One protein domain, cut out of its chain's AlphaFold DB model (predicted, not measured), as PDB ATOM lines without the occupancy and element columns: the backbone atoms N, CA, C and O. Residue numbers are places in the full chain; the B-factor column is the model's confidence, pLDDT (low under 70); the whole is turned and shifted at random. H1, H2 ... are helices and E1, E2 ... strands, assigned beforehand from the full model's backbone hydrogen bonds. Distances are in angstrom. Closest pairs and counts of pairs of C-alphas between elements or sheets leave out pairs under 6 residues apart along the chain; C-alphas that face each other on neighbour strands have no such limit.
ATOM      1  N   GLY A 121      88.583 116.396  98.847       96.31
ATOM      2  CA  GLY A 121      88.595 116.932  97.496       96.31
ATOM      3  C   GLY A 121      89.395 118.226  97.388       96.31
ATOM      4  O   GLY A 121      90.137 118.389  96.420       96.31
ATOM      5  N   ILE A 122      89.306 119.125  98.377       95.56
ATOM      6  CA  ILE A 122      90.103 120.365  98.421       95.56
ATOM      7  C   ILE A 122      91.602 120.047  98.387       95.56
ATOM      8  O   ILE A 122      92.338 120.667  97.625       95.56
ATOM      9  N   LEU A 123      92.045 119.054  99.161       93.19
ATOM     10  CA  LEU A 123      93.455 118.668  99.259       93.19
ATOM     11  C   LEU A 123      93.971 117.872  98.053       93.19
ATOM     12  O   LEU A 123      95.181 117.747  97.877       93.19
ATOM     13  N   GLN A 124      93.086 117.311  97.228       93.81
ATOM     14  CA  GLN A 124      93.465 116.648  95.972       93.81
ATOM     15  C   GLN A 124      93.256 117.535  94.741       93.81
ATOM     16  O   GLN A 124      93.660 117.153  93.639       93.81
ATOM     17  N   ALA A 125      92.641 118.708  94.906       92.06
ATOM     18  CA  ALA A 125      92.431 119.639  93.813       92.06
ATOM     19  C   ALA A 125      93.781 120.134  93.270       92.06
ATOM     20  O   ALA A 125      94.659 120.509  94.051       92.06
ATOM     21  N   PRO A 126      93.971 120.166  91.940       90.62
ATOM     22  CA  PRO A 126      95.123 120.846  91.374       90.62
ATOM     23  C   PRO A 126      95.023 122.350  91.662       90.62
ATOM     24  O   PRO A 126      93.910 122.879  91.756       90.62
ATOM     25  N   PRO A 127      96.156 123.065  91.718       91.06
ATOM     26  CA  PRO A 127      96.116 124.508  91.852       91.06
ATOM     27  C   PRO A 127      95.411 125.176  90.672       91.06
ATOM     28  O   PRO A 127      95.393 124.665  89.540       91.06
ATOM     29  N   GLY A 128      94.888 126.367  90.941       90.69
ATOM     30  CA  GLY A 128      94.266 127.235  89.961       90.69
ATOM     31  C   GLY A 128      95.185 127.517  88.772       90.69
ATOM     32  O   GLY A 128      96.418 127.562  88.874       90.69
ATOM     33  N   LYS A 129      94.580 127.714  87.596       89.00
ATOM     34  CA  LYS A 129      95.321 128.008  86.354       89.00
ATOM     35  C   LYS A 129      96.097 129.327  86.392       89.00
ATOM     36  O   LYS A 129      96.975 129.527  85.545       89.00
ATOM     37  N   ILE A 130      95.760 130.220  87.315       84.50
ATOM     38  CA  ILE A 130      96.430 131.493  87.537       84.50
ATOM     39  C   ILE A 130      97.218 131.365  88.832       84.50
ATOM     40  O   ILE A 130      96.652 131.282  89.915       84.50
ATOM     41  N   GLN A 131      98.539 131.365  88.699       72.19
ATOM     42  CA  GLN A 131      99.434 131.523  89.834       72.19
ATOM     43  C   GLN A 131      99.608 133.020  90.057       72.19
ATOM     44  O   GLN A 131     100.132 133.708  89.181       72.19
ATOM     45  N   TYR A 132      99.131 133.517  91.190       67.69
ATOM     46  CA  TYR A 132      99.256 134.915  91.581       67.69
ATOM     47  C   TYR A 132     100.138 135.002  92.825       67.69
ATOM     48  O   TYR A 132      99.973 134.238  93.777       67.69
ATOM     49  N   ASN A 133     101.084 135.938  92.820       57.94
ATOM     50  CA  ASN A 133     101.895 136.241  93.993       57.94
ATOM     51  C   ASN A 133     101.452 137.598  94.541       57.94
ATOM     52  O   ASN A 133     101.933 138.646  94.109       57.94
ATOM     53  N   LEU A 134     100.466 137.574  95.438       56.94
ATOM     54  CA  LEU A 134     100.050 138.766  96.166       56.94
ATOM     55  C   LEU A 134     101.057 138.992  97.296       56.94
ATOM     56  O   LEU A 134     100.915 138.445  98.386       56.94
ATOM     57  N   ASP A 135     102.105 139.764  97.015       55.66
ATOM     58  CA  ASP A 135     102.992 140.287  98.055       55.66
ATOM     59  C   ASP A 135     102.224 141.372  98.831       55.66
ATOM     60  O   ASP A 135     102.182 142.536  98.419       55.66
ATOM     61  N   TYR A 136     101.559 140.956  99.917       51.56
ATOM     62  CA  TYR A 136     100.683 141.786 100.758       51.56
ATOM     63  C   TYR A 136     101.376 143.044 101.299       51.56
ATOM     64  O   TYR A 136     100.711 144.051 101.539       51.56
ATOM     65  N   ASP A 137     102.702 143.007 101.445       50.06
ATOM     66  CA  ASP A 137     103.481 144.113 101.995       50.06
ATOM     67  C   ASP A 137     103.943 145.111 100.921       50.06
ATOM     68  O   ASP A 137     104.299 146.247 101.248       50.06
ATOM     69  N   LYS A 138     103.964 144.712  99.638       49.34
ATOM     70  CA  LYS A 138     104.584 145.506  98.557       49.34
ATOM     71  C   LYS A 138     103.639 145.976  97.459       49.34
ATOM     72  O   LYS A 138     103.974 146.954  96.789       49.34
ATOM     73  N   ASP A 139     102.495 145.330  97.255       54.88
ATOM     74  CA  ASP A 139     101.530 145.724  96.223       54.88
ATOM     75  C   ASP A 139     100.127 145.889  96.842       54.88
ATOM     76  O   ASP A 139      99.555 144.912  97.330       54.88
ATOM     77  N   PRO A 140      99.546 147.107  96.865       54.38
ATOM     78  CA  PRO A 140      98.200 147.304  97.379       54.38
ATOM     79  C   PRO A 140      97.203 146.549  96.495       54.38
ATOM     80  O   PRO A 140      96.883 147.015  95.405       54.38
ATOM     81  N   TYR A 141      96.736 145.400  96.999       57.03
ATOM     82  CA  TYR A 141      95.631 144.498  96.615       57.03
ATOM     83  C   TYR A 141      95.014 144.646  95.207       57.03
ATOM     84  O   TYR A 141      94.874 143.674  94.470       57.03
ATOM     85  N   LEU A 142      94.629 145.856  94.808       62.59
ATOM     86  CA  LEU A 142      94.046 146.165  93.511       62.59
ATOM     87  C   LEU A 142      95.018 146.041  92.328       62.59
ATOM     88  O   LEU A 142      94.572 145.623  91.262       62.59
ATOM     89  N   SER A 143      96.300 146.419  92.430       67.38
ATOM     90  CA  SER A 143      97.157 146.520  91.226       67.38
ATOM     91  C   SER A 143      97.504 145.158  90.626       67.38
ATOM     92  O   SER A 143      97.341 144.963  89.418       67.38
ATOM     93  N   ALA A 144      97.954 144.212  91.454       69.31
ATOM     94  CA  ALA A 144      98.231 142.842  91.026       69.31
ATOM     95  C   ALA A 144      96.952 142.112  90.594       69.31
ATOM     96  O   ALA A 144      96.918 141.520  89.513       69.31
ATOM     97  N   PHE A 145      95.870 142.240  91.373       79.38
ATOM     98  CA  PHE A 145      94.577 141.639  91.043       79.38
ATOM     99  C   PHE A 145      94.058 142.115  89.677       79.38
ATOM    100  O   PHE A 145      93.725 141.301  88.811       79.38
ATOM    101  N   ASN A 146      94.044 143.432  89.441       79.38
ATOM    102  CA  ASN A 146      93.555 144.006  88.185       79.38
ATOM    103  C   ASN A 146      94.395 143.574  86.974       79.38
ATOM    104  O   ASN A 146      93.877 143.472  85.866       79.38
ATOM    105  N   ARG A 147      95.693 143.323  87.164       80.31
ATOM    106  CA  ARG A 147      96.593 142.904  86.085       80.31
ATOM    107  C   ARG A 147      96.447 141.421  85.746       80.31
ATOM    108  O   ARG A 147      96.470 141.067  84.570       80.31
ATOM    109  N   GLU A 148      96.345 140.563  86.756       82.25
ATOM    110  CA  GLU A 148      96.509 139.112  86.588       82.25
ATOM    111  C   GLU A 148      95.188 138.346  86.608       82.25
ATOM    112  O   GLU A 148      95.071 137.329  85.927       82.25
ATOM    113  N   ILE A 149      94.179 138.846  87.326       86.19
ATOM    114  CA  ILE A 149      92.918 138.130  87.569       86.19
ATOM    115  C   ILE A 149      91.765 138.750  86.785       86.19
ATOM    116  O   ILE A 149      90.986 138.020  86.171       86.19
ATOM    117  N   GLN A 150      91.683 140.083  86.727       87.88
ATOM    118  CA  GLN A 150      90.580 140.781  86.052       87.88
ATOM    119  C   GLN A 150      90.334 140.323  84.601       87.88
ATOM    120  O   GLN A 150      89.174 140.079  84.278       87.88
ATOM    121  N   PRO A 151      91.351 140.082  83.742       88.75
ATOM    122  CA  PRO A 151      91.103 139.604  82.377       88.75
ATOM    123  C   PRO A 151      90.356 138.263  82.314       88.75
ATOM    124  O   PRO A 151      89.606 138.008  81.375       88.75
ATOM    125  N   TYR A 152      90.556 137.398  83.311       87.31
ATOM    126  CA  TYR A 152      89.875 136.107  83.393       87.31
ATOM    127  C   TYR A 152      88.441 136.276  83.876       87.31
ATOM    128  O   TYR A 152      87.550 135.641  83.318       87.31
ATOM    129  N   ILE A 153      88.214 137.163  84.852       90.00
ATOM    130  CA  ILE A 153      86.873 137.553  85.301       90.00
ATOM    131  C   ILE A 153      86.080 138.129  84.127       90.00
ATOM    132  O   ILE A 153      84.979 137.658  83.843       90.00
ATOM    133  N   ASP A 154      86.661 139.071  83.383       90.38
ATOM    134  CA  ASP A 154      86.046 139.719  82.220       90.38
ATOM    135  C   ASP A 154      85.653 138.711  81.133       90.38
ATOM    136  O   ASP A 154      84.602 138.860  80.506       90.38
ATOM    137  N   ALA A 155      86.442 137.649  80.959       89.44
ATOM    138  CA  ALA A 155      86.184 136.579  80.001       89.44
ATOM    139  C   ALA A 155      85.131 135.548  80.458       89.44
ATOM    140  O   ALA A 155      84.695 134.734  79.643       89.44
ATOM    141  N   MET A 156      84.707 135.550  81.730       91.12
ATOM    142  CA  MET A 156      83.685 134.607  82.209       91.12
ATOM    143  C   MET A 156      82.300 134.897  81.602       91.12
ATOM    144  O   MET A 156      82.011 136.054  81.287       91.12
ATOM    145  N   PRO A 157      81.422 133.885  81.467       91.12
ATOM    146  CA  PRO A 157      80.052 134.082  81.000       91.12
ATOM    147  C   PRO A 157      79.274 135.099  81.842       91.12
ATOM    148  O   PRO A 157      79.554 135.297  83.025       91.12
ATOM    149  N   SER A 158      78.275 135.730  81.232       91.75
ATOM    150  CA  SER A 158      77.269 136.512  81.958       91.75
ATOM    151  C   SER A 158      76.138 135.612  82.462       91.75
ATOM    152  O   SER A 158      75.913 134.541  81.902       91.75
ATOM    153  N   SER A 159      75.407 136.077  83.479       93.12
ATOM    154  CA  SER A 159      74.235 135.394  84.051       93.12
ATOM    155  C   SER A 159      74.526 133.977  84.568       93.12
ATOM    156  O   SER A 159      73.751 133.054  84.331       93.12
ATOM    157  N   MET A 160      75.659 133.798  85.251       95.31
ATOM    158  CA  MET A 160      76.022 132.530  85.888       95.31
ATOM    159  C   MET A 160      75.253 132.317  87.192       95.31
ATOM    160  O   MET A 160      74.953 133.278  87.902       95.31
ATOM    161  N   THR A 161      75.020 131.054  87.541       97.44
ATOM    162  CA  THR A 161      74.656 130.683  88.914       97.44
ATOM    163  C   THR A 161      75.879 130.755  89.833       97.44
ATOM    164  O   THR A 161      77.027 130.703  89.379       97.44
ATOM    165  N   SER A 162      75.646 130.825  91.138       96.94
ATOM    166  CA  SER A 162      76.660 130.747  92.195       96.94
ATOM    167  C   SER A 162      77.530 129.497  92.079       96.94
ATOM    168  O   SER A 162      78.748 129.610  92.175       96.94
ATOM    169  N   GLU A 163      76.953 128.331  91.774       96.81
ATOM    170  CA  GLU A 163      77.719 127.097  91.541       96.81
ATOM    171  C   GLU A 163      78.664 127.222  90.337       96.81
ATOM    172  O   GLU A 163      79.851 126.919  90.441       96.81
ATOM    173  N   GLN A 164      78.170 127.738  89.204       95.75
ATOM    174  CA  GLN A 164      78.989 127.942  88.004       95.75
ATOM    175  C   GLN A 164      80.107 128.961  88.239       95.75
ATOM    176  O   GLN A 164      81.223 128.793  87.735       95.75
ATOM    177  N   ALA A 165      79.809 130.026  88.983       96.94
ATOM    178  CA  ALA A 165      80.788 131.023  89.375       96.94
ATOM    179  C   ALA A 165      81.841 130.412  90.309       96.94
ATOM    180  O   ALA A 165      83.033 130.572  90.058       96.94
ATOM    181  N   PHE A 166      81.422 129.658  91.327       97.56
ATOM    182  CA  PHE A 166      82.311 129.008  92.287       97.56
ATOM    183  C   PHE A 166      83.261 128.018  91.605       97.56
ATOM    184  O   PHE A 166      84.475 128.127  91.771       97.56
ATOM    185  N   ASP A 167      82.736 127.128  90.758       96.38
ATOM    186  CA  ASP A 167      83.528 126.153  90.001       96.38
ATOM    187  C   ASP A 167      84.612 126.836  89.156       96.38
ATOM    188  O   ASP A 167      85.775 126.422  89.140       96.38
ATOM    189  N   ARG A 168      84.259 127.944  88.494       95.31
ATOM    190  CA  ARG A 168      85.206 128.739  87.701       95.31
ATOM    191  C   ARG A 168      86.233 129.443  88.571       95.31
ATOM    192  O   ARG A 168      87.413 129.429  88.222       95.31
ATOM    193  N   LEU A 169      85.815 130.060  89.673       95.62
ATOM    194  CA  LEU A 169      86.737 130.739  90.575       95.62
ATOM    195  C   LEU A 169      87.763 129.756  91.147       95.62
ATOM    196  O   LEU A 169      88.951 130.045  91.072       95.62
ATOM    197  N   ILE A 170      87.353 128.568  91.595       95.94
ATOM    198  CA  ILE A 170      88.290 127.537  92.070       95.94
ATOM    199  C   ILE A 170      89.182 127.024  90.936       95.94
ATOM    200  O   ILE A 170      90.392 126.895  91.111       95.94
ATOM    201  N   TYR A 171      88.634 126.793  89.741       94.06
ATOM    202  CA  TYR A 171      89.429 126.340  88.598       94.06
ATOM    203  C   TYR A 171      90.556 127.316  88.216       94.06
ATOM    204  O   TYR A 171      91.648 126.894  87.822       94.06
ATOM    205  N   TYR A 172      90.315 128.625  88.318       92.06
ATOM    206  CA  TYR A 172      91.308 129.639  87.962       92.06
ATOM    207  C   TYR A 172      92.183 130.078  89.134       92.06
ATOM    208  O   TYR A 172      93.373 130.294  88.917       92.06
ATOM    209  N   LEU A 173      91.622 130.191  90.335       92.19
ATOM    210  CA  LEU A 173      92.239 130.848  91.491       92.19
ATOM    211  C   LEU A 173      92.462 129.918  92.688       92.19
ATOM    212  O   LEU A 173      92.962 130.379  93.706       92.19
ATOM    213  N   GLY A 174      92.093 128.638  92.596       92.06
ATOM    214  CA  GLY A 174      92.231 127.699  93.705       92.06
ATOM    215  C   GLY A 174      93.668 127.613  94.228       92.06
ATOM    216  O   GLY A 174      94.622 127.540  93.448       92.06
ATOM    217  N   TYR A 175      93.828 127.612  95.547       89.56
ATOM    218  CA  TYR A 175      95.136 127.475  96.189       89.56
ATOM    219  C   TYR A 175      95.643 126.030  96.137       89.56
ATOM    220  O   TYR A 175      94.861 125.080  96.177       89.56
ATOM    221  N   ASP A 176      96.969 125.859  96.093       90.31
ATOM    222  CA  ASP A 176      97.611 124.542  96.188       90.31
ATOM    223  C   ASP A 176      97.662 124.052  97.645       90.31
ATOM    224  O   ASP A 176      98.723 123.996  98.274       90.31
ATOM    225  N   TRP A 177      96.505 123.714  98.216       90.69
ATOM    226  CA  TRP A 177      96.427 123.295  99.619       90.69
ATOM    227  C   TRP A 177      97.220 122.021  99.919       90.69
ATOM    228  O   TRP A 177      97.691 121.848 101.043       90.69
ATOM    229  N   LYS A 178      97.440 121.163  98.917       90.62
ATOM    230  CA  LYS A 178      98.309 119.991  99.044       90.62
ATOM    231  C   LYS A 178      99.754 120.394  99.309       90.62
ATOM    232  O   LYS A 178     100.372 119.886 100.243       90.62
ATOM    233  N   SER A 179     100.287 121.310  98.502       87.19
ATOM    234  CA  SER A 179     101.648 121.819  98.687       87.19
ATOM    235  C   SER A 179     101.775 122.647  99.964       87.19
ATOM    236  O   SER A 179     102.799 122.556 100.639       87.19
ATOM    237  N   VAL A 180     100.736 123.399 100.345       85.94
ATOM    238  CA  VAL A 180     100.696 124.111 101.634       85.94
ATOM    239  C   VAL A 180     100.800 123.128 102.800       85.94
ATOM    240  O   VAL A 180     101.672 123.299 103.647       85.94
ATOM    241  N   LEU A 181      99.990 122.062 102.825       86.44
ATOM    242  CA  LEU A 181     100.088 121.026 103.860       86.44
ATOM    243  C   LEU A 181     101.456 120.349 103.872       86.44
ATOM    244  O   LEU A 181     102.057 120.212 104.930       86.44
ATOM    245  N   HIS A 182     101.993 120.000 102.702       86.06
ATOM    246  CA  HIS A 182     103.327 119.411 102.615       86.06
ATOM    247  C   HIS A 182     104.408 120.333 103.203       86.06
ATOM    248  O   HIS A 182     105.307 119.881 103.907       86.06
ATOM    249  N   THR A 183     104.286 121.637 102.959       82.75
ATOM    250  CA  THR A 183     105.179 122.665 103.508       82.75
ATOM    251  C   THR A 183     105.051 122.755 105.034       82.75
ATOM    252  O   THR A 183     106.057 122.905 105.728       82.75
ATOM    253  N   ILE A 184     103.838 122.616 105.580       82.19
ATOM    254  CA  ILE A 184     103.591 122.540 107.031       82.19
ATOM    255  C   ILE A 184     104.225 121.279 107.626       82.19
ATOM    256  O   ILE A 184     104.922 121.354 108.639       82.19
ATOM    257  N   ASP A 185     104.040 120.126 106.983       84.69
ATOM    258  CA  ASP A 185     104.595 118.843 107.423       84.69
ATOM    259  C   ASP A 185     106.119 118.869 107.505       84.69
ATOM    260  O   ASP A 185     106.702 118.370 108.476       84.69
ATOM    261  N   GLN A 186     106.751 119.503 106.517       84.69
ATOM    262  CA  GLN A 186     108.197 119.668 106.414       84.69
ATOM    263  C   GLN A 186     108.790 120.673 107.402       84.69
ATOM    264  O   GLN A 186     110.014 120.784 107.460       84.69
ATOM    265  N   PHE A 187     107.974 121.394 108.182       82.06
ATOM    266  CA  PHE A 187     108.499 122.271 109.223       82.06
ATOM    267  C   PHE A 187     109.311 121.450 110.232       82.06
ATOM    268  O   PHE A 187     108.763 120.675 111.030       82.06
ATOM    269  N   ASP A 188     110.631 121.621 110.161       80.62
ATOM    270  CA  ASP A 188     111.594 120.998 111.054       80.62
ATOM    271  C   ASP A 188     111.810 121.892 112.271       80.62
ATOM    272  O   ASP A 188     112.623 122.820 112.284       80.62
ATOM    273  N   TYR A 189     111.054 121.595 113.321       71.94
ATOM    274  CA  TYR A 189     111.204 122.283 114.587       71.94
ATOM    275  C   TYR A 189     112.520 121.928 115.292       71.94
ATOM    276  O   TYR A 189     112.985 122.731 116.095       71.94
ATOM    277  N   HIS A 190     113.183 120.806 114.978       71.19
ATOM    278  CA  HIS A 190     114.435 120.405 115.635       71.19
ATOM    279  C   HIS A 190     115.602 121.357 115.337       71.19
ATOM    280  O   HIS A 190     116.519 121.479 116.147       71.19
ATOM    281  N   ALA A 191     115.553 122.101 114.229       65.62
ATOM    282  CA  ALA A 191     116.509 123.175 113.951       65.62
ATOM    283  C   ALA A 191     116.421 124.324 114.976       65.62
ATOM    284  O   ALA A 191     117.408 125.004 115.265       65.62
ATOM    285  N   TYR A 192     115.236 124.521 115.549       62.66
ATOM    286  CA  TYR A 192     114.965 125.513 116.582       62.66
ATOM    287  C   TYR A 192     115.084 124.884 117.981       62.66
ATOM    288  O   TYR A 192     115.499 125.600 118.898       62.66
ATOM    289  N   ILE A 193     114.896 123.545 118.038       57.81
ATOM    290  CA  ILE A 193     115.228 122.429 118.980       57.81
ATOM    291  C   ILE A 193     116.486 122.526 119.911       57.81
ATOM    292  O   ILE A 193     116.823 121.579 120.613       57.81
ATOM    293  N   SER A 194     117.293 123.596 119.874       56.41
ATOM    294  CA  SER A 194     118.622 123.605 120.517       56.41
ATOM    295  C   SER A 194     118.846 124.745 121.525       56.41
ATOM    296  O   SER A 194     118.669 125.903 121.162       56.41
ATOM    297  N   PRO A 195     119.379 124.488 122.742       50.06
ATOM    298  CA  PRO A 195     119.843 125.533 123.674       50.06
ATOM    299  C   PRO A 195     120.831 126.535 123.053       50.06
ATOM    300  O   PRO A 195     120.927 127.694 123.468       50.06
ATOM    301  N   TYR A 196     121.569 126.089 122.031       49.88
ATOM    302  CA  TYR A 196     122.521 126.917 121.302       49.88
ATOM    303  C   TYR A 196     121.837 127.974 120.422       49.88
ATOM    304  O   TYR A 196     122.427 129.037 120.225       49.88
ATOM    305  N   SER A 197     120.606 127.743 119.944       48.59
ATOM    306  CA  SER A 197     119.882 128.693 119.081       48.59
ATOM    307  C   SER A 197     119.520 129.990 119.821       48.59
ATOM    308  O   SER A 197     119.536 131.067 119.228       48.59
ATOM    309  N   LEU A 198     119.311 129.919 121.142       51.69
ATOM    310  CA  LEU A 198     119.084 131.083 122.009       51.69
ATOM    311  C   LEU A 198     120.373 131.686 122.591       51.69
ATOM    312  O   LEU A 198     120.319 132.691 123.302       51.69
ATOM    313  N   ASN A 199     121.540 131.100 122.299       50.84
ATOM    314  CA  ASN A 199     122.831 131.508 122.864       50.84
ATOM    315  C   ASN A 199     122.840 131.488 124.415       50.84
ATOM    316  O   ASN A 199     123.562 132.252 125.066       50.84
ATOM    317  N   MET A 200     122.010 130.624 125.013       50.75
ATOM    318  CA  MET A 200     121.883 130.446 126.458       50.75
ATOM    319  C   MET A 200     122.720 129.233 126.862       50.75
ATOM    320  O   MET A 200     122.419 128.100 126.497       50.75
ATOM    321  N   LYS A 201     123.803 129.444 127.618       48.56
ATOM    322  CA  LYS A 201     124.525 128.328 128.244       48.56
ATOM    323  C   LYS A 201     123.711 127.850 129.447       48.56
ATOM    324  O   LYS A 201     123.894 128.354 130.550       48.56
ATOM    325  N   ILE A 202     122.820 126.887 129.215       47.12
ATOM    326  CA  ILE A 202     122.023 126.213 130.247       47.12
ATOM    327  C   ILE A 202     122.940 125.248 131.003       47.12
ATOM    328  O   ILE A 202     123.019 124.056 130.722       47.12
ATOM    329  N   LYS A 203     123.717 125.773 131.941       49.84
ATOM    330  CA  LYS A 203     124.189 124.975 133.069       49.84
ATOM    331  C   LYS A 203     123.830 125.763 134.315       49.84
ATOM    332  O   LYS A 203     124.594 126.671 134.649       49.84
ATOM    333  N   PRO A 204     122.686 125.475 134.968       48.28
ATOM    334  CA  PRO A 204     122.385 126.078 136.256       48.28
ATOM    335  C   PRO A 204     123.582 125.836 137.168       48.28
ATOM    336  O   PRO A 204     124.040 124.704 137.365       48.28
ATOM    337  N   ARG A 205     124.179 126.923 137.656       52.25
ATOM    338  CA  ARG A 205     125.314 126.809 138.558       52.25
ATOM    339  C   ARG A 205     124.777 126.243 139.864       52.25
ATOM    340  O   ARG A 205     124.022 126.911 140.561       52.25
ATOM    341  N   LYS A 206     125.186 125.021 140.219       50.19
ATOM    342  CA  LYS A 206     124.978 124.519 141.579       50.19
ATOM    343  C   LYS A 206     125.691 125.488 142.522       50.19
ATOM    344  O   LYS A 206     126.920 125.566 142.512       50.19
ATOM    345  N   TYR A 412     114.249 128.580 137.419       52.25
ATOM    346  CA  TYR A 412     115.109 129.100 136.343       52.25
ATOM    347  C   TYR A 412     114.973 128.212 135.103       52.25
ATOM    348  O   TYR A 412     114.815 128.708 133.990       52.25
ATOM    349  N   GLU A 413     114.978 126.906 135.336       52.62
ATOM    350  CA  GLU A 413     114.756 125.860 134.359       52.62
ATOM    351  C   GLU A 413     113.395 126.061 133.677       52.62
ATOM    352  O   GLU A 413     113.372 126.281 132.473       52.62
ATOM    353  N   ASP A 414     112.298 126.174 134.429       56.31
ATOM    354  CA  ASP A 414     110.958 126.419 133.866       56.31
ATOM    355  C   ASP A 414     110.869 127.743 133.086       56.31
ATOM    356  O   ASP A 414     110.217 127.813 132.050       56.31
ATOM    357  N   THR A 415     111.554 128.802 133.533       55.47
ATOM    358  CA  THR A 415     111.575 130.104 132.840       55.47
ATOM    359  C   THR A 415     112.296 130.001 131.496       55.47
ATOM    360  O   THR A 415     111.847 130.557 130.492       55.47
ATOM    361  N   VAL A 416     113.440 129.309 131.468       58.50
ATOM    362  CA  VAL A 416     114.187 129.029 130.236       58.50
ATOM    363  C   VAL A 416     113.350 128.157 129.310       58.50
ATOM    364  O   VAL A 416     113.336 128.388 128.102       58.50
ATOM    365  N   LEU A 417     112.634 127.190 129.877       59.00
ATOM    366  CA  LEU A 417     111.812 126.272 129.120       59.00
ATOM    367  C   LEU A 417     110.570 126.954 128.519       59.00
ATOM    368  O   LEU A 417     110.241 126.734 127.354       59.00
ATOM    369  N   ASP A 418     109.932 127.852 129.265       61.12
ATOM    370  CA  ASP A 418     108.855 128.715 128.778       61.12
ATOM    371  C   ASP A 418     109.331 129.590 127.615       61.12
ATOM    372  O   ASP A 418     108.745 129.552 126.538       61.12
ATOM    373  N   LEU A 419     110.450 130.311 127.785       62.09
ATOM    374  CA  LEU A 419     111.042 131.151 126.730       62.09
ATOM    375  C   LEU A 419     111.279 130.372 125.435       62.09
ATOM    376  O   LEU A 419     111.189 130.911 124.330       62.09
ATOM    377  N   TYR A 420     111.622 129.103 125.591       63.31
ATOM    378  CA  TYR A 420     111.925 128.210 124.504       63.31
ATOM    379  C   TYR A 420     110.667 127.738 123.764       63.31
ATOM    380  O   TYR A 420     110.596 127.849 122.536       63.31
ATOM    381  N   ARG A 421     109.648 127.292 124.512       65.38
ATOM    382  CA  ARG A 421     108.311 126.990 123.975       65.38
ATOM    383  C   ARG A 421     107.757 128.202 123.224       65.38
ATOM    384  O   ARG A 421     107.288 128.064 122.096       65.38
ATOM    385  N   ASP A 422     107.897 129.388 123.807       65.69
ATOM    386  CA  ASP A 422     107.435 130.665 123.261       65.69
ATOM    387  C   ASP A 422     108.154 131.037 121.954       65.69
ATOM    388  O   ASP A 422     107.520 131.438 120.978       65.69
ATOM    389  N   TYR A 423     109.477 130.864 121.896       65.62
ATOM    390  CA  TYR A 423     110.266 131.139 120.692       65.62
ATOM    391  C   TYR A 423     109.853 130.250 119.511       65.62
ATOM    392  O   TYR A 423     109.676 130.738 118.393       65.62
ATOM    393  N   ILE A 424     109.650 128.956 119.759       66.44
ATOM    394  CA  ILE A 424     109.247 127.999 118.721       66.44
ATOM    395  C   ILE A 424     107.834 128.276 118.239       66.44
ATOM    396  O   ILE A 424     107.600 128.279 117.031       66.44
ATOM    397  N   LEU A 425     106.917 128.573 119.163       69.06
ATOM    398  CA  LEU A 425     105.563 129.003 118.828       69.06
ATOM    399  C   LEU A 425     105.588 130.202 117.889       69.06
ATOM    400  O   LEU A 425     104.929 130.165 116.860       69.06
ATOM    401  N   GLN A 426     106.376 131.234 118.197       68.62
ATOM    402  CA  GLN A 426     106.465 132.428 117.353       68.62
ATOM    403  C   GLN A 426     107.025 132.138 115.959       68.62
ATOM    404  O   GLN A 426     106.566 132.725 114.979       68.62
ATOM    405  N   ILE A 427     108.025 131.260 115.850       71.00
ATOM    406  CA  ILE A 427     108.563 130.858 114.545       71.00
ATOM    407  C   ILE A 427     107.505 130.089 113.761       71.00
ATOM    408  O   ILE A 427     107.298 130.375 112.584       71.00
ATOM    409  N   TYR A 428     106.827 129.142 114.404       73.25
ATOM    410  CA  TYR A 428     105.864 128.280 113.737       73.25
ATOM    411  C   TYR A 428     104.588 129.032 113.336       73.25
ATOM    412  O   TYR A 428     104.116 128.872 112.213       73.25
ATOM    413  N   THR A 429     104.067 129.924 114.184       70.62
ATOM    414  CA  THR A 429     102.912 130.770 113.837       70.62
ATOM    415  C   THR A 429     103.249 131.761 112.729       70.62
ATOM    416  O   THR A 429     102.435 131.958 111.829       70.62
ATOM    417  N   ARG A 430     104.462 132.333 112.719       71.81
ATOM    418  CA  ARG A 430     104.931 133.160 111.595       71.81
ATOM    419  C   ARG A 430     105.052 132.347 110.312       71.81
ATOM    420  O   ARG A 430     104.568 132.782 109.276       71.81
ATOM    421  N   TYR A 431     105.646 131.159 110.391       74.44
ATOM    422  CA  TYR A 431     105.764 130.252 109.254       74.44
ATOM    423  C   TYR A 431     104.390 129.919 108.656       74.44
ATOM    424  O   TYR A 431     104.208 130.022 107.446       74.44
ATOM    425  N   LEU A 432     103.400 129.611 109.502       73.50
ATOM    426  CA  LEU A 432     102.019 129.403 109.070       73.50
ATOM    427  C   LEU A 432     101.399 130.644 108.430       73.50
ATOM    428  O   LEU A 432     100.763 130.537 107.379       73.50
ATOM    429  N   HIS A 433     101.565 131.811 109.046       76.56
ATOM    430  CA  HIS A 433     101.049 133.062 108.503       76.56
ATOM    431  C   HIS A 433     101.616 133.337 107.106       76.56
ATOM    432  O   HIS A 433     100.876 133.680 106.182       76.56
ATOM    433  N   ASP A 434     102.914 133.110 106.910       71.06
ATOM    434  CA  ASP A 434     103.587 133.404 105.648       71.06
ATOM    435  C   ASP A 434     103.098 132.509 104.500       71.06
ATOM    436  O   ASP A 434     102.983 132.982 103.363       71.06
ATOM    437  N   ILE A 435     102.747 131.252 104.788       71.00
ATOM    438  CA  ILE A 435     102.282 130.285 103.780       71.00
ATOM    439  C   ILE A 435     100.758 130.287 103.581       71.00
ATOM    440  O   ILE A 435     100.297 129.982 102.483       71.00
ATOM    441  N   THR A 436      99.965 130.651 104.595       72.06
ATOM    442  CA  THR A 436      98.489 130.549 104.542       72.06
ATOM    443  C   THR A 436      97.745 131.887 104.588       72.06
ATOM    444  O   THR A 436      96.601 131.968 104.137       72.06
ATOM    445  N   GLY A 437      98.376 132.938 105.121       62.78
ATOM    446  CA  GLY A 437      97.732 134.197 105.516       62.78
ATOM    447  C   GLY A 437      97.009 134.149 106.864       62.78
ATOM    448  O   GLY A 437      96.487 135.168 107.309       62.78
ATOM    449  N   PHE A 438      96.974 132.996 107.535       72.81
ATOM    450  CA  PHE A 438      96.318 132.879 108.826       72.81
ATOM    451  C   PHE A 438      97.139 133.505 109.947       72.81
ATOM    452  O   PHE A 438      98.306 133.175 110.139       72.81
ATOM    453  N   THR A 439      96.488 134.336 110.755       66.06
ATOM    454  CA  THR A 439      97.001 134.683 112.080       66.06
ATOM    455  C   THR A 439      96.449 133.683 113.083       66.06
ATOM    456  O   THR A 439      95.230 133.542 113.223       66.06
ATOM    457  N   VAL A 440      97.362 132.989 113.756       61.03
ATOM    458  CA  VAL A 440      97.062 132.078 114.861       61.03
ATOM    459  C   VAL A 440      97.380 132.812 116.154       61.03
ATOM    460  O   VAL A 440      98.537 133.185 116.370       61.03
ATOM    461  N   GLU A 441      96.380 133.017 117.010       57.97
ATOM    462  CA  GLU A 441      96.606 133.496 118.377       57.97
ATOM    463  C   GLU A 441      96.250 132.374 119.369       57.97
ATOM    464  O   GLU A 441      95.275 131.647 119.155       57.97
ATOM    465  N   PRO A 442      97.044 132.171 120.434       53.50
ATOM    466  CA  PRO A 442      96.680 131.243 121.500       53.50
ATOM    467  C   PRO A 442      95.468 131.798 122.264       53.50
ATOM    468  O   PRO A 442      95.548 132.905 122.796       53.50
ATOM    469  N   TYR A 443      94.353 131.057 122.310       41.91
ATOM    470  CA  TYR A 443      93.097 131.589 122.855       41.91
ATOM    471  C   TYR A 443      92.993 131.524 124.380       41.91
ATOM    472  O   TYR A 443      92.302 132.348 124.965       41.91
ATOM    473  N   ASP A 444      93.688 130.607 125.050       40.81
ATOM    474  CA  ASP A 444      93.646 130.550 126.510       40.81
ATOM    475  C   ASP A 444      94.868 129.823 127.071       40.81
ATOM    476  O   ASP A 444      95.268 128.760 126.587       40.81
ATOM    477  N   TYR A 445      95.487 130.419 128.087       38.66
ATOM    478  CA  TYR A 445      96.622 129.849 128.811       38.66
ATOM    479  C   TYR A 445      96.111 129.330 130.155       38.66
ATOM    480  O   TYR A 445      96.406 129.908 131.200       38.66
ATOM    481  N   ASP A 446      95.313 128.258 130.152       34.56
ATOM    482  CA  ASP A 446      95.020 127.572 131.409       34.56
ATOM    483  C   ASP A 446      96.241 126.730 131.804       34.56
ATOM    484  O   ASP A 446      96.436 125.600 131.358       34.56
ATOM    485  N   ILE A 447      97.094 127.319 132.644       36.31
ATOM    486  CA  ILE A 447      98.326 126.722 133.192       36.31
ATOM    487  C   ILE A 447      98.054 125.355 133.844       36.31
ATOM    488  O   ILE A 447      98.960 124.530 133.947       36.31
ATOM    489  N   ALA A 448      96.813 125.094 134.265       32.38
ATOM    490  CA  ALA A 448      96.432 123.843 134.904       32.38
ATOM    491  C   ALA A 448      96.079 122.712 133.918       32.38
ATOM    492  O   ALA A 448      96.118 121.545 134.312       32.38
ATOM    493  N   HIS A 449      95.769 123.010 132.650       34.44
ATOM    494  CA  HIS A 449      95.277 122.013 131.700       34.44
ATOM    495  C   HIS A 449      95.995 122.135 130.354       34.44
ATOM    496  O   HIS A 449      95.790 123.066 129.594       34.44
ATOM    497  N   SER A 450      96.816 121.129 130.055       38.69
ATOM    498  CA  SER A 450      97.632 120.902 128.845       38.69
ATOM    499  C   SER A 450      96.981 121.071 127.450       38.69
ATOM    500  O   SER A 450      97.610 120.711 126.459       38.69
ATOM    501  N   LYS A 451      95.765 121.611 127.322       39.94
ATOM    502  CA  LYS A 451      95.108 121.864 126.036       39.94
ATOM    503  C   LYS A 451      95.073 123.352 125.733       39.94
ATOM    504  O   LYS A 451      94.431 124.124 126.432       39.94
ATOM    505  N   ARG A 452      95.768 123.726 124.664       51.09
ATOM    506  CA  ARG A 452      95.670 125.050 124.057       51.09
ATOM    507  C   ARG A 452      94.719 124.938 122.882       51.09
ATOM    508  O   ARG A 452      95.052 124.265 121.911       51.09
ATOM    509  N   ASP A 453      93.571 125.590 122.979       48.31
ATOM    510  CA  ASP A 453      92.703 125.772 121.823       48.31
ATOM    511  C   ASP A 453      93.263 126.943 121.001       48.31
ATOM    512  O   ASP A 453      93.423 128.060 121.504       48.31
ATOM    513  N   TYR A 454      93.627 126.679 119.746       56.94
ATOM    514  CA  TYR A 454      94.121 127.701 118.827       56.94
ATOM    515  C   TYR A 454      93.024 128.101 117.848       56.94
ATOM    516  O   TYR A 454      92.396 127.263 117.198       56.94
ATOM    517  N   THR A 455      92.806 129.404 117.717       54.53
ATOM    518  CA  THR A 455      91.802 129.971 116.818       54.53
ATOM    519  C   THR A 455      92.481 130.702 115.662       54.53
ATOM    520  O   THR A 455      93.451 131.445 115.821       54.53
ATOM    521  N   PHE A 456      91.965 130.460 114.460       63.22
ATOM    522  CA  PHE A 456      92.399 131.112 113.230       63.22
ATOM    523  C   PHE A 456      91.530 132.354 113.034       63.22
ATOM    524  O   PHE A 456      90.351 132.238 112.702       63.22
ATOM    525  N   TYR A 457      92.090 133.539 113.286       54.81
ATOM    526  CA  TYR A 457      91.319 134.791 113.317       54.81
ATOM    527  C   TYR A 457      91.066 135.391 111.940       54.81
ATOM    528  O   TYR A 457      90.051 136.048 111.719       54.81
ATOM    529  N   ASN A 458      91.996 135.163 111.018       70.12
ATOM    530  CA  ASN A 458      91.917 135.691 109.665       70.12
ATOM    531  C   ASN A 458      91.393 134.628 108.707       70.12
ATOM    532  O   ASN A 458      91.438 133.432 108.988       70.12
ATOM    533  N   ASN A 459      90.891 135.072 107.563       77.44
ATOM    534  CA  ASN A 459      90.569 134.166 106.474       77.44
ATOM    535  C   ASN A 459      91.841 133.753 105.731       77.44
ATOM    536  O   ASN A 459      92.875 134.418 105.838       77.44
ATOM    537  N   SER A 460      91.776 132.658 104.975       83.31
ATOM    538  CA  SER A 460      92.894 132.290 104.109       83.31
ATOM    539  C   SER A 460      93.102 133.323 102.998       83.31
ATOM    540  O   SER A 460      92.174 134.016 102.568       83.31
ATOM    541  N   ARG A 461      94.315 133.355 102.434       82.38
ATOM    542  CA  ARG A 461      94.576 134.121 101.200       82.38
ATOM    543  C   ARG A 461      93.659 133.708 100.044       82.38
ATOM    544  O   ARG A 461      93.290 134.548  99.227       82.38
ATOM    545  N   GLU A 462      93.300 132.422  99.969       89.00
ATOM    546  CA  GLU A 462      92.339 131.915  98.984       89.00
ATOM    547  C   GLU A 462      90.956 132.544  99.205       89.00
ATOM    548  O   GLU A 462      90.373 133.087  98.273       89.00
ATOM    549  N   HIS A 463      90.451 132.550 100.438       92.06
ATOM    550  CA  HIS A 463      89.165 133.168 100.753       92.06
ATOM    551  C   HIS A 463      89.112 134.637 100.332       92.06
ATOM    552  O   HIS A 463      88.185 135.050  99.631       92.06
ATOM    553  N   ASP A 464      90.111 135.428 100.725       87.19
ATOM    554  CA  ASP A 464      90.099 136.863 100.453       87.19
ATOM    555  C   ASP A 464      90.076 137.147  98.948       87.19
ATOM    556  O   ASP A 464      89.290 137.977  98.479       87.19
ATOM    557  N   ILE A 465      90.874 136.411  98.167       87.19
ATOM    558  CA  ILE A 465      90.899 136.613  96.719       87.19
ATOM    559  C   ILE A 465      89.597 136.171  96.055       87.19
ATOM    560  O   ILE A 465      89.127 136.833  95.126       87.19
ATOM    561  N   LEU A 466      88.995 135.080  96.538       92.94
ATOM    562  CA  LEU A 466      87.723 134.582  96.033       92.94
ATOM    563  C   LEU A 466      86.602 135.584  96.324       92.94
ATOM    564  O   LEU A 466      85.790 135.843  95.439       92.94
ATOM    565  N   LYS A 467      86.594 136.220  97.503       93.81
ATOM    566  CA  LYS A 467      85.632 137.283  97.844       93.81
ATOM    567  C   LYS A 467      85.793 138.506  96.951       93.81
ATOM    568  O   LYS A 467      84.797 139.061  96.485       93.81
ATOM    569  N   VAL A 468      87.023 138.934  96.667       90.94
ATOM    570  CA  VAL A 468      87.242 140.054  95.740       90.94
ATOM    571  C   VAL A 468      86.815 139.685  94.320       90.94
ATOM    572  O   VAL A 468      86.129 140.473  93.666       90.94
ATOM    573  N   ALA A 469      87.122 138.474  93.857       93.25
ATOM    574  CA  ALA A 469      86.680 137.987  92.555       93.25
ATOM    575  C   ALA A 469      85.150 137.870  92.445       93.25
ATOM    576  O   ALA A 469      84.584 138.288  91.435       93.25
ATOM    577  N   ALA A 470      84.471 137.385  93.488       96.31
ATOM    578  CA  ALA A 470      83.012 137.320  93.563       96.31
ATOM    579  C   ALA A 470      82.373 138.711  93.422       96.31
ATOM    580  O   ALA A 470      81.483 138.909  92.594       96.31
ATOM    581  N   ASN A 471      82.899 139.709  94.139       94.88
ATOM    582  CA  ASN A 471      82.442 141.093  94.010       94.88
ATOM    583  C   ASN A 471      82.669 141.650  92.595       94.88
ATOM    584  O   ASN A 471      81.800 142.322  92.050       94.88
ATOM    585  N   LYS A 472      83.784 141.309  91.937       94.62
ATOM    586  CA  LYS A 472      84.023 141.713  90.540       94.62
ATOM    587  C   LYS A 472      83.079 141.055  89.542       94.62
ATOM    588  O   LYS A 472      82.709 141.698  88.556       94.62
ATOM    589  N   LEU A 473      82.672 139.807  89.780       96.00
ATOM    590  CA  LEU A 473      81.630 139.156  88.986       96.00
ATOM    591  C   LEU A 473      80.299 139.905  89.118       96.00
ATOM    592  O   LEU A 473      79.645 140.153  88.105       96.00
ATOM    593  N   PHE A 474      79.936 140.316  90.334       96.75
ATOM    594  CA  PHE A 474      78.735 141.110  90.592       96.75
ATOM    595  C   PHE A 474      78.802 142.506  89.950       96.75
ATOM    596  O   PHE A 474      77.911 142.864  89.179       96.75
ATOM    597  N   ASP A 475      79.890 143.253  90.163       94.50
ATOM    598  CA  ASP A 475      80.111 144.585  89.571       94.50
ATOM    599  C   ASP A 475      80.008 144.554  88.036       94.50
ATOM    600  O   ASP A 475      79.475 145.467  87.401       94.50
ATOM    601  N   SER A 476      80.492 143.464  87.433       94.50
ATOM    602  CA  SER A 476      80.475 143.237  85.983       94.50
ATOM    603  C   SER A 476      79.162 142.634  85.475       94.50
ATOM    604  O   SER A 476      79.076 142.264  84.302       94.50
ATOM    605  N   LYS A 477      78.140 142.512  86.336       96.62
ATOM    606  CA  LYS A 477      76.817 141.932  86.037       96.62
ATOM    607  C   LYS A 477      76.885 140.503  85.484       96.62
ATOM    608  O   LYS A 477      76.071 140.106  84.650       96.62
ATOM    609  N   LYS A 478      77.888 139.731  85.910       96.31
ATOM    610  CA  LYS A 478      78.057 138.319  85.531       96.31
ATOM    611  C   LYS A 478      77.256 137.383  86.429       96.31
ATOM    612  O   LYS A 478      76.879 136.309  85.978       96.31
ATOM    613  N   ILE A 479      76.961 137.825  87.643       97.44
ATOM    614  CA  ILE A 479      76.027 137.221  88.593       97.44
ATOM    615  C   ILE A 479      75.138 138.336  89.155       97.44
ATOM    616  O   ILE A 479      75.525 139.509  89.105       97.44
ATOM    617  N   ASP A 480      73.957 137.994  89.661       97.62
ATOM    618  CA  ASP A 480      73.102 138.947  90.370       97.62
ATOM    619  C   ASP A 480      73.389 138.954  91.884       97.62
ATOM    620  O   ASP A 480      74.313 138.300  92.368       97.62
ATOM    621  N   GLN A 481      72.627 139.748  92.639       97.75
ATOM    622  CA  GLN A 481      72.828 139.888  94.081       97.75
ATOM    623  C   GLN A 481      72.497 138.608  94.863       97.75
ATOM    624  O   GLN A 481      73.135 138.342  95.879       97.75
ATOM    625  N   VAL A 482      71.509 137.830  94.412       97.88
ATOM    626  CA  VAL A 482      71.121 136.574  95.070       97.88
ATOM    627  C   VAL A 482      72.228 135.546  94.865       97.88
ATOM    628  O   VAL A 482      72.690 134.927  95.822       97.88
ATOM    629  N   GLU A 483      72.725 135.433  93.635       98.38
ATOM    630  CA  GLU A 483      73.830 134.535  93.306       98.38
ATOM    631  C   GLU A 483      75.149 134.964  93.960       98.38
ATOM    632  O   GLU A 483      75.938 134.106  94.350       98.38
ATOM    633  N   LEU A 484      75.386 136.266  94.163       98.06
ATOM    634  CA  LEU A 484      76.528 136.735  94.953       98.06
ATOM    635  C   LEU A 484      76.460 136.213  96.394       98.06
ATOM    636  O   LEU A 484      77.441 135.652  96.869       98.06
ATOM    637  N   GLN A 485      75.321 136.350  97.078       97.56
ATOM    638  CA  GLN A 485      75.182 135.895  98.469       97.56
ATOM    639  C   GLN A 485      75.395 134.382  98.607       97.56
ATOM    640  O   GLN A 485      76.068 133.927  99.533       97.56
ATOM    641  N   LEU A 486      74.860 133.597  97.668       98.00
ATOM    642  CA  LEU A 486      75.070 132.149  97.633       98.00
ATOM    643  C   LEU A 486      76.540 131.797  97.367       98.00
ATOM    644  O   LEU A 486      77.098 130.936  98.045       98.00
ATOM    645  N   LEU A 487      77.188 132.493  96.431       98.19
ATOM    646  CA  LEU A 487      78.608 132.316  96.136       98.19
ATOM    647  C   LEU A 487      79.489 132.649  97.349       98.19
ATOM    648  O   LEU A 487      80.411 131.900  97.663       98.19
ATOM    649  N   GLU A 488      79.199 133.744  98.051       97.81
ATOM    650  CA  GLU A 488      79.913 134.128  99.271       97.81
ATOM    651  C   GLU A 488      79.783 133.063 100.360       97.81
ATOM    652  O   GLU A 488      80.794 132.678 100.943       97.81
ATOM    653  N   HIS A 489      78.585 132.507 100.558       97.50
ATOM    654  CA  HIS A 489      78.372 131.411 101.501       97.50
ATOM    655  C   HIS A 489      79.193 130.157 101.146       97.50
ATOM    656  O   HIS A 489      79.739 129.490 102.026       97.50
ATOM    657  N   MET A 490      79.325 129.830  99.854       98.06
ATOM    658  CA  MET A 490      80.164 128.710  99.404       98.06
ATOM    659  C   MET A 490      81.656 128.960  99.665       98.06
ATOM    660  O   MET A 490      82.371 128.035 100.054       98.06
ATOM    661  N   ILE A 491      82.121 130.200  99.471       97.44
ATOM    662  CA  ILE A 491      83.502 130.614  99.760       97.44
ATOM    663  C   ILE A 491      83.785 130.530 101.266       97.44
ATOM    664  O   ILE A 491      84.806 129.968 101.656       97.44
ATOM    665  N   GLU A 492      82.866 131.012 102.105       95.75
ATOM    666  CA  GLU A 492      82.962 130.940 103.571       95.75
ATOM    667  C   GLU A 492      83.017 129.487 104.055       95.75
ATOM    668  O   GLU A 492      83.952 129.096 104.751       95.75
ATOM    669  N   LYS A 493      82.089 128.640 103.591       96.50
ATOM    670  CA  LYS A 493      82.067 127.211 103.938       96.50
ATOM    671  C   LYS A 493      83.373 126.503 103.569       96.50
ATOM    672  O   LYS A 493      83.832 125.630 104.305       96.50
ATOM    673  N   ARG A 494      83.964 126.838 102.418       96.12
ATOM    674  CA  ARG A 494      85.253 126.281 101.988       96.12
ATOM    675  C   ARG A 494      86.382 126.709 102.928       96.12
ATOM    676  O   ARG A 494      87.169 125.859 103.339       96.12
ATOM    677  N   ASP A 495      86.451 127.993 103.270       93.69
ATOM    678  CA  ASP A 495      87.464 128.532 104.182       93.69
ATOM    679  C   ASP A 495      87.352 127.917 105.584       93.69
ATOM    680  O   ASP A 495      88.366 127.542 106.168       93.69
ATOM    681  N   ASP A 496      86.134 127.694 106.082       92.06
ATOM    682  CA  ASP A 496      85.892 127.025 107.365       92.06
ATOM    683  C   ASP A 496      86.402 125.578 107.383       92.06
ATOM    684  O   ASP A 496      87.000 125.134 108.369       92.06
ATOM    685  N   LEU A 497      86.207 124.827 106.292       94.12
ATOM    686  CA  LEU A 497      86.745 123.467 106.163       94.12
ATOM    687  C   LEU A 497      88.277 123.467 106.199       94.12
ATOM    688  O   LEU A 497      88.876 122.634 106.885       94.12
ATOM    689  N   ILE A 498      88.899 124.414 105.493       91.81
ATOM    690  CA  ILE A 498      90.354 124.585 105.454       91.81
ATOM    691  C   ILE A 498      90.884 124.966 106.841       91.81
ATOM    692  O   ILE A 498      91.776 124.289 107.351       91.81
ATOM    693  N   LYS A 499      90.304 125.987 107.483       86.44
ATOM    694  CA  LYS A 499      90.651 126.431 108.844       86.44
ATOM    695  C   LYS A 499      90.560 125.284 109.841       86.44
ATOM    696  O   LYS A 499      91.509 125.035 110.574       86.44
ATOM    697  N   LYS A 500      89.447 124.546 109.837       88.38
ATOM    698  CA  LYS A 500      89.241 123.409 110.743       88.38
ATOM    699  C   LYS A 500      90.292 122.319 110.533       88.38
ATOM    700  O   LYS A 500      90.811 121.770 111.501       88.38
ATOM    701  N   HIS A 501      90.601 121.989 109.280       90.12
ATOM    702  CA  HIS A 501      91.602 120.972 108.972       90.12
ATOM    703  C   HIS A 501      93.012 121.406 109.392       90.12
ATOM    704  O   HIS A 501      93.722 120.641 110.042       90.12
ATOM    705  N   LEU A 502      93.396 122.641 109.062       84.56
ATOM    706  CA  LEU A 502      94.697 123.197 109.419       84.56
ATOM    707  C   LEU A 502      94.852 123.403 110.922       84.56
ATOM    708  O   LEU A 502      95.948 123.189 111.427       84.56
ATOM    709  N   GLY A 503      93.781 123.746 111.639       78.69
ATOM    710  CA  GLY A 503      93.795 123.820 113.097       78.69
ATOM    711  C   GLY A 503      94.105 122.479 113.736       78.69
ATOM    712  O   GLY A 503      95.106 122.364 114.434       78.69
ATOM    713  N   ASN A 504      93.374 121.424 113.365       82.62
ATOM    714  CA  ASN A 504      93.675 120.070 113.846       82.62
ATOM    715  C   ASN A 504      95.121 119.644 113.527       82.62
ATOM    716  O   ASN A 504      95.769 118.943 114.305       82.62
ATOM    717  N   HIS A 505      95.632 120.044 112.359       83.06
ATOM    718  CA  HIS A 505      96.999 119.747 111.947       83.06
ATOM    719  C   HIS A 505      98.042 120.527 112.760       83.06
ATOM    720  O   HIS A 505      99.080 119.982 113.146       83.06
ATOM    721  N   PHE A 506      97.774 121.807 113.017       76.12
ATOM    722  CA  PHE A 506      98.597 122.674 113.847       76.12
ATOM    723  C   PHE A 506      98.682 122.135 115.272       76.12
ATOM    724  O   PHE A 506      99.792 121.959 115.768       76.12
ATOM    725  N   ASP A 507      97.542 121.785 115.869       73.50
ATOM    726  CA  ASP A 507      97.448 121.242 117.225       73.50
ATOM    727  C   ASP A 507      98.291 119.975 117.365       73.50
ATOM    728  O   ASP A 507      99.136 119.880 118.252       73.50
ATOM    729  N   LYS A 508      98.169 119.043 116.414       82.56
ATOM    730  CA  LYS A 508      98.971 117.813 116.408       82.56
ATOM    731  C   LYS A 508     100.474 118.091 116.305       82.56
ATOM    732  O   LYS A 508     101.273 117.462 116.996       82.56
ATOM    733  N   LYS A 509     100.890 119.025 115.440       79.25
ATOM    734  CA  LYS A 509     102.311 119.396 115.315       79.25
ATOM    735  C   LYS A 509     102.808 120.087 116.590       79.25
ATOM    736  O   LYS A 509     103.940 119.852 117.003       79.25
ATOM    737  N   MET A 510     101.962 120.894 117.230       71.75
ATOM    738  CA  MET A 510     102.244 121.519 118.519       71.75
ATOM    739  C   MET A 510     102.425 120.489 119.633       71.75
ATOM    740  O   MET A 510     103.403 120.585 120.369       71.75
ATOM    741  N   GLU A 511     101.544 119.491 119.728       75.44
ATOM    742  CA  GLU A 511     101.674 118.374 120.673       75.44
ATOM    743  C   GLU A 511     103.015 117.652 120.488       75.44
ATOM    744  O   GLU A 511     103.762 117.490 121.448       75.44
ATOM    745  N   MET A 512     103.393 117.329 119.244       80.44
ATOM    746  CA  MET A 512     104.685 116.693 118.949       80.44
ATOM    747  C   MET A 512     105.888 117.547 119.379       80.44
ATOM    748  O   MET A 512     106.867 117.016 119.903       80.44
ATOM    749  N   MET A 513     105.827 118.865 119.163       72.94
ATOM    750  CA  MET A 513     106.880 119.790 119.598       72.94
ATOM    751  C   MET A 513     106.982 119.863 121.121       72.94
ATOM    752  O   MET A 513     108.090 119.872 121.655       72.94
ATOM    753  N   VAL A 514     105.844 119.901 121.819       68.50
ATOM    754  CA  VAL A 514     105.789 119.912 123.287       68.50
ATOM    755  C   VAL A 514     106.318 118.598 123.861       68.50
ATOM    756  O   VAL A 514     107.122 118.628 124.789       68.50
ATOM    757  N   ASP A 515     105.936 117.455 123.293       72.69
ATOM    758  CA  ASP A 515     106.414 116.140 123.725       72.69
ATOM    759  C   ASP A 515     107.928 116.003 123.565       72.69
ATOM    760  O   ASP A 515     108.617 115.545 124.478       72.69
ATOM    761  N   GLU A 516     108.467 116.410 122.415       71.44
ATOM    762  CA  GLU A 516     109.907 116.362 122.170       71.44
ATOM    763  C   GLU A 516     110.673 117.277 123.123       71.44
ATOM    764  O   GLU A 516     111.722 116.915 123.657       71.44
ATOM    765  N   PHE A 517     110.109 118.446 123.390       63.69
ATOM    766  CA  PHE A 517     110.660 119.380 124.345       63.69
ATOM    767  C   PHE A 517     110.689 118.816 125.775       63.69
ATOM    768  O   PHE A 517     111.718 118.890 126.446       63.69
ATOM    769  N   ASN A 518     109.605 118.176 126.217       64.75
ATOM    770  CA  ASN A 518     109.534 117.537 127.533       64.75
ATOM    771  C   ASN A 518     110.548 116.383 127.668       64.75
ATOM    772  O   ASN A 518     111.070 116.145 128.755       64.75
ATOM    773  N   LYS A 519     110.872 115.668 126.579       66.88
ATOM    774  CA  LYS A 519     111.941 114.651 126.598       66.88
ATOM    775  C   LYS A 519     113.323 115.265 126.799       66.88
ATOM    776  O   LYS A 519     114.148 114.657 127.470       66.88
ATOM    777  N   LEU A 520     113.586 116.432 126.212       61.09
ATOM    778  CA  LEU A 520     114.863 117.133 126.375       61.09
ATOM    779  C   LEU A 520     115.033 117.712 127.774       61.09
ATOM    780  O   LEU A 520     116.147 117.748 128.272       61.09
ATOM    781  N   GLU A 521     113.944 118.130 128.412       55.84
ATOM    782  CA  GLU A 521     113.952 118.550 129.816       55.84
ATOM    783  C   GLU A 521     114.354 117.411 130.770       55.84
ATOM    784  O   GLU A 521     114.997 117.648 131.791       55.84
ATOM    785  N   GLN A 522     113.995 116.166 130.441       60.22
ATOM    786  CA  GLN A 522     114.327 114.988 131.250       60.22
ATOM    787  C   GLN A 522     115.784 114.511 131.096       60.22
ATOM    788  O   GLN A 522     116.229 113.691 131.904       60.22
ATOM    789  N   GLN A 523     116.499 114.971 130.063       57.00
ATOM    790  CA  GLN A 523     117.894 114.611 129.762       57.00
ATOM    791  C   GLN A 523     118.874 115.590 130.407       57.00
ATOM    792  O   GLN A 523     119.900 115.107 130.945       57.00
TER     793      GLN A 523
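What this domain is: This is residues 121 to 206 and 412 to 523 of the 523 residues of an uncharacterized protein of Lihuaxuella thermophila (UniProt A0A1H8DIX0). Picture a long rod whose spine is one very long helix, H8; H7 folds back side by side with its first part, and H6 runs beside its farther part, ending close to where H7 begins. A small hairpin of two strands, E1 and E2, sits between H6 and H8, while H4 crosses H7 and meets the first part of H8 with its residues 162 to 166, and H2 and H3 lie towards the same end of the rod, where H7 and H8 join. The printed part has 198 residues, with eight named helices and two named strands in the order H1 H2 H3 H4 H5 H6 E1 E2 H7 H8; the sheet is E1 - E2, antiparallel. The class is mostly helix. The whole is loose, with a radius of gyration of the C-alphas of 21.3 A and spans of 77 by 33 by 27 A.

How they stand to each other: Start at H1, residues 121 to 124, which touches H5, residues 177 to 185; their closest C-alphas are those of Leu 123 and Lys 178, 5.0 A apart. Next look at H2, residues 142 to 148, and H3, residues 150 to 155, which meet only through their link. H3 only just touches residues 469 to 473 of H7, residues 461 to 475, with 3 pairs of C-alphas within 8 A, the closest being those of Ile 153 and Leu 473 at 6.6 A. H4, residues 162 to 173, touches H7 at a steep tilt of 52 degrees, opposite ways, closest at the C-alphas of Leu 169 and Leu 466, 6.7 A. With residues 162 to 166 alone H4 also touches H8, residues 481 to 521, at a steep tilt of 48 degrees, the same way; the C-alphas of Ser 162 and Leu 487 are closest, at 4.7 A. H5 and H8 are near each other, with 13 pairs of C-alphas within 10 A. H5 only just touches H6, residues 412 to 436, with 3 pairs of C-alphas within 8 A, closest at Val 180 and Ile 435, 6.7 A. H6 and H8 are close but not clearly touching, at a shallow tilt of 31 degrees, opposite ways; their closest C-alphas, of Arg 421 and Val 514, are 7.5 A apart. In the hairpin of E1, residues 440 to 442, and E2, residues 454 to 456, C-alphas 440 and 456 face each other at 5.0 A, but no backbone N and O across the pair are within hydrogen-bond range. The closest C-alphas of E2 and H8, of Phe 456 and Lys 499, are 6.6 A apart. H7 and H8 form a helical hairpin and touch at a shallow tilt of 7 degrees, opposite ways, closest at the C-alphas of His 463 and Asp 495, 6.0 A. Every O i to N i+4 pair is within hydrogen-bond range in H2, H3, H4, H5, H6, H7 and H8; H1 is too short for such a pair.

Where its parts are: Find C-alpha 121 at (88.595, 116.932, 97.496), where H1 begins. H2 and H3 are short; H4 then runs 15.6 A and H5 12.1 A. Past the cut, find C-alpha 412 at (115.109, 129.100, 136.343); from there H6 runs 35.9 A to C-alpha 436. E1 and E2 have three residues each, and H7 runs 21.3 A. H8 covers 58.5 A and ends with C-alpha 521 at (113.952, 118.550, 129.816).

The domain as a whole: The two C-alphas farthest apart, of Ser 159 and Lys 206, are 77.5 A apart. Residues 207 to 411 are not printed, and C-alphas 206 and 412 are 12.1 A apart across this cut. The links H1 to H2 and E1 to E2 are long. Residues 186 to 206 hold no named element. The model's mean pLDDT over the printed part is 75.9, with 72 residues under 70, among them 132 to 144, 191 to 206, 412 to 426 and 439 to 457.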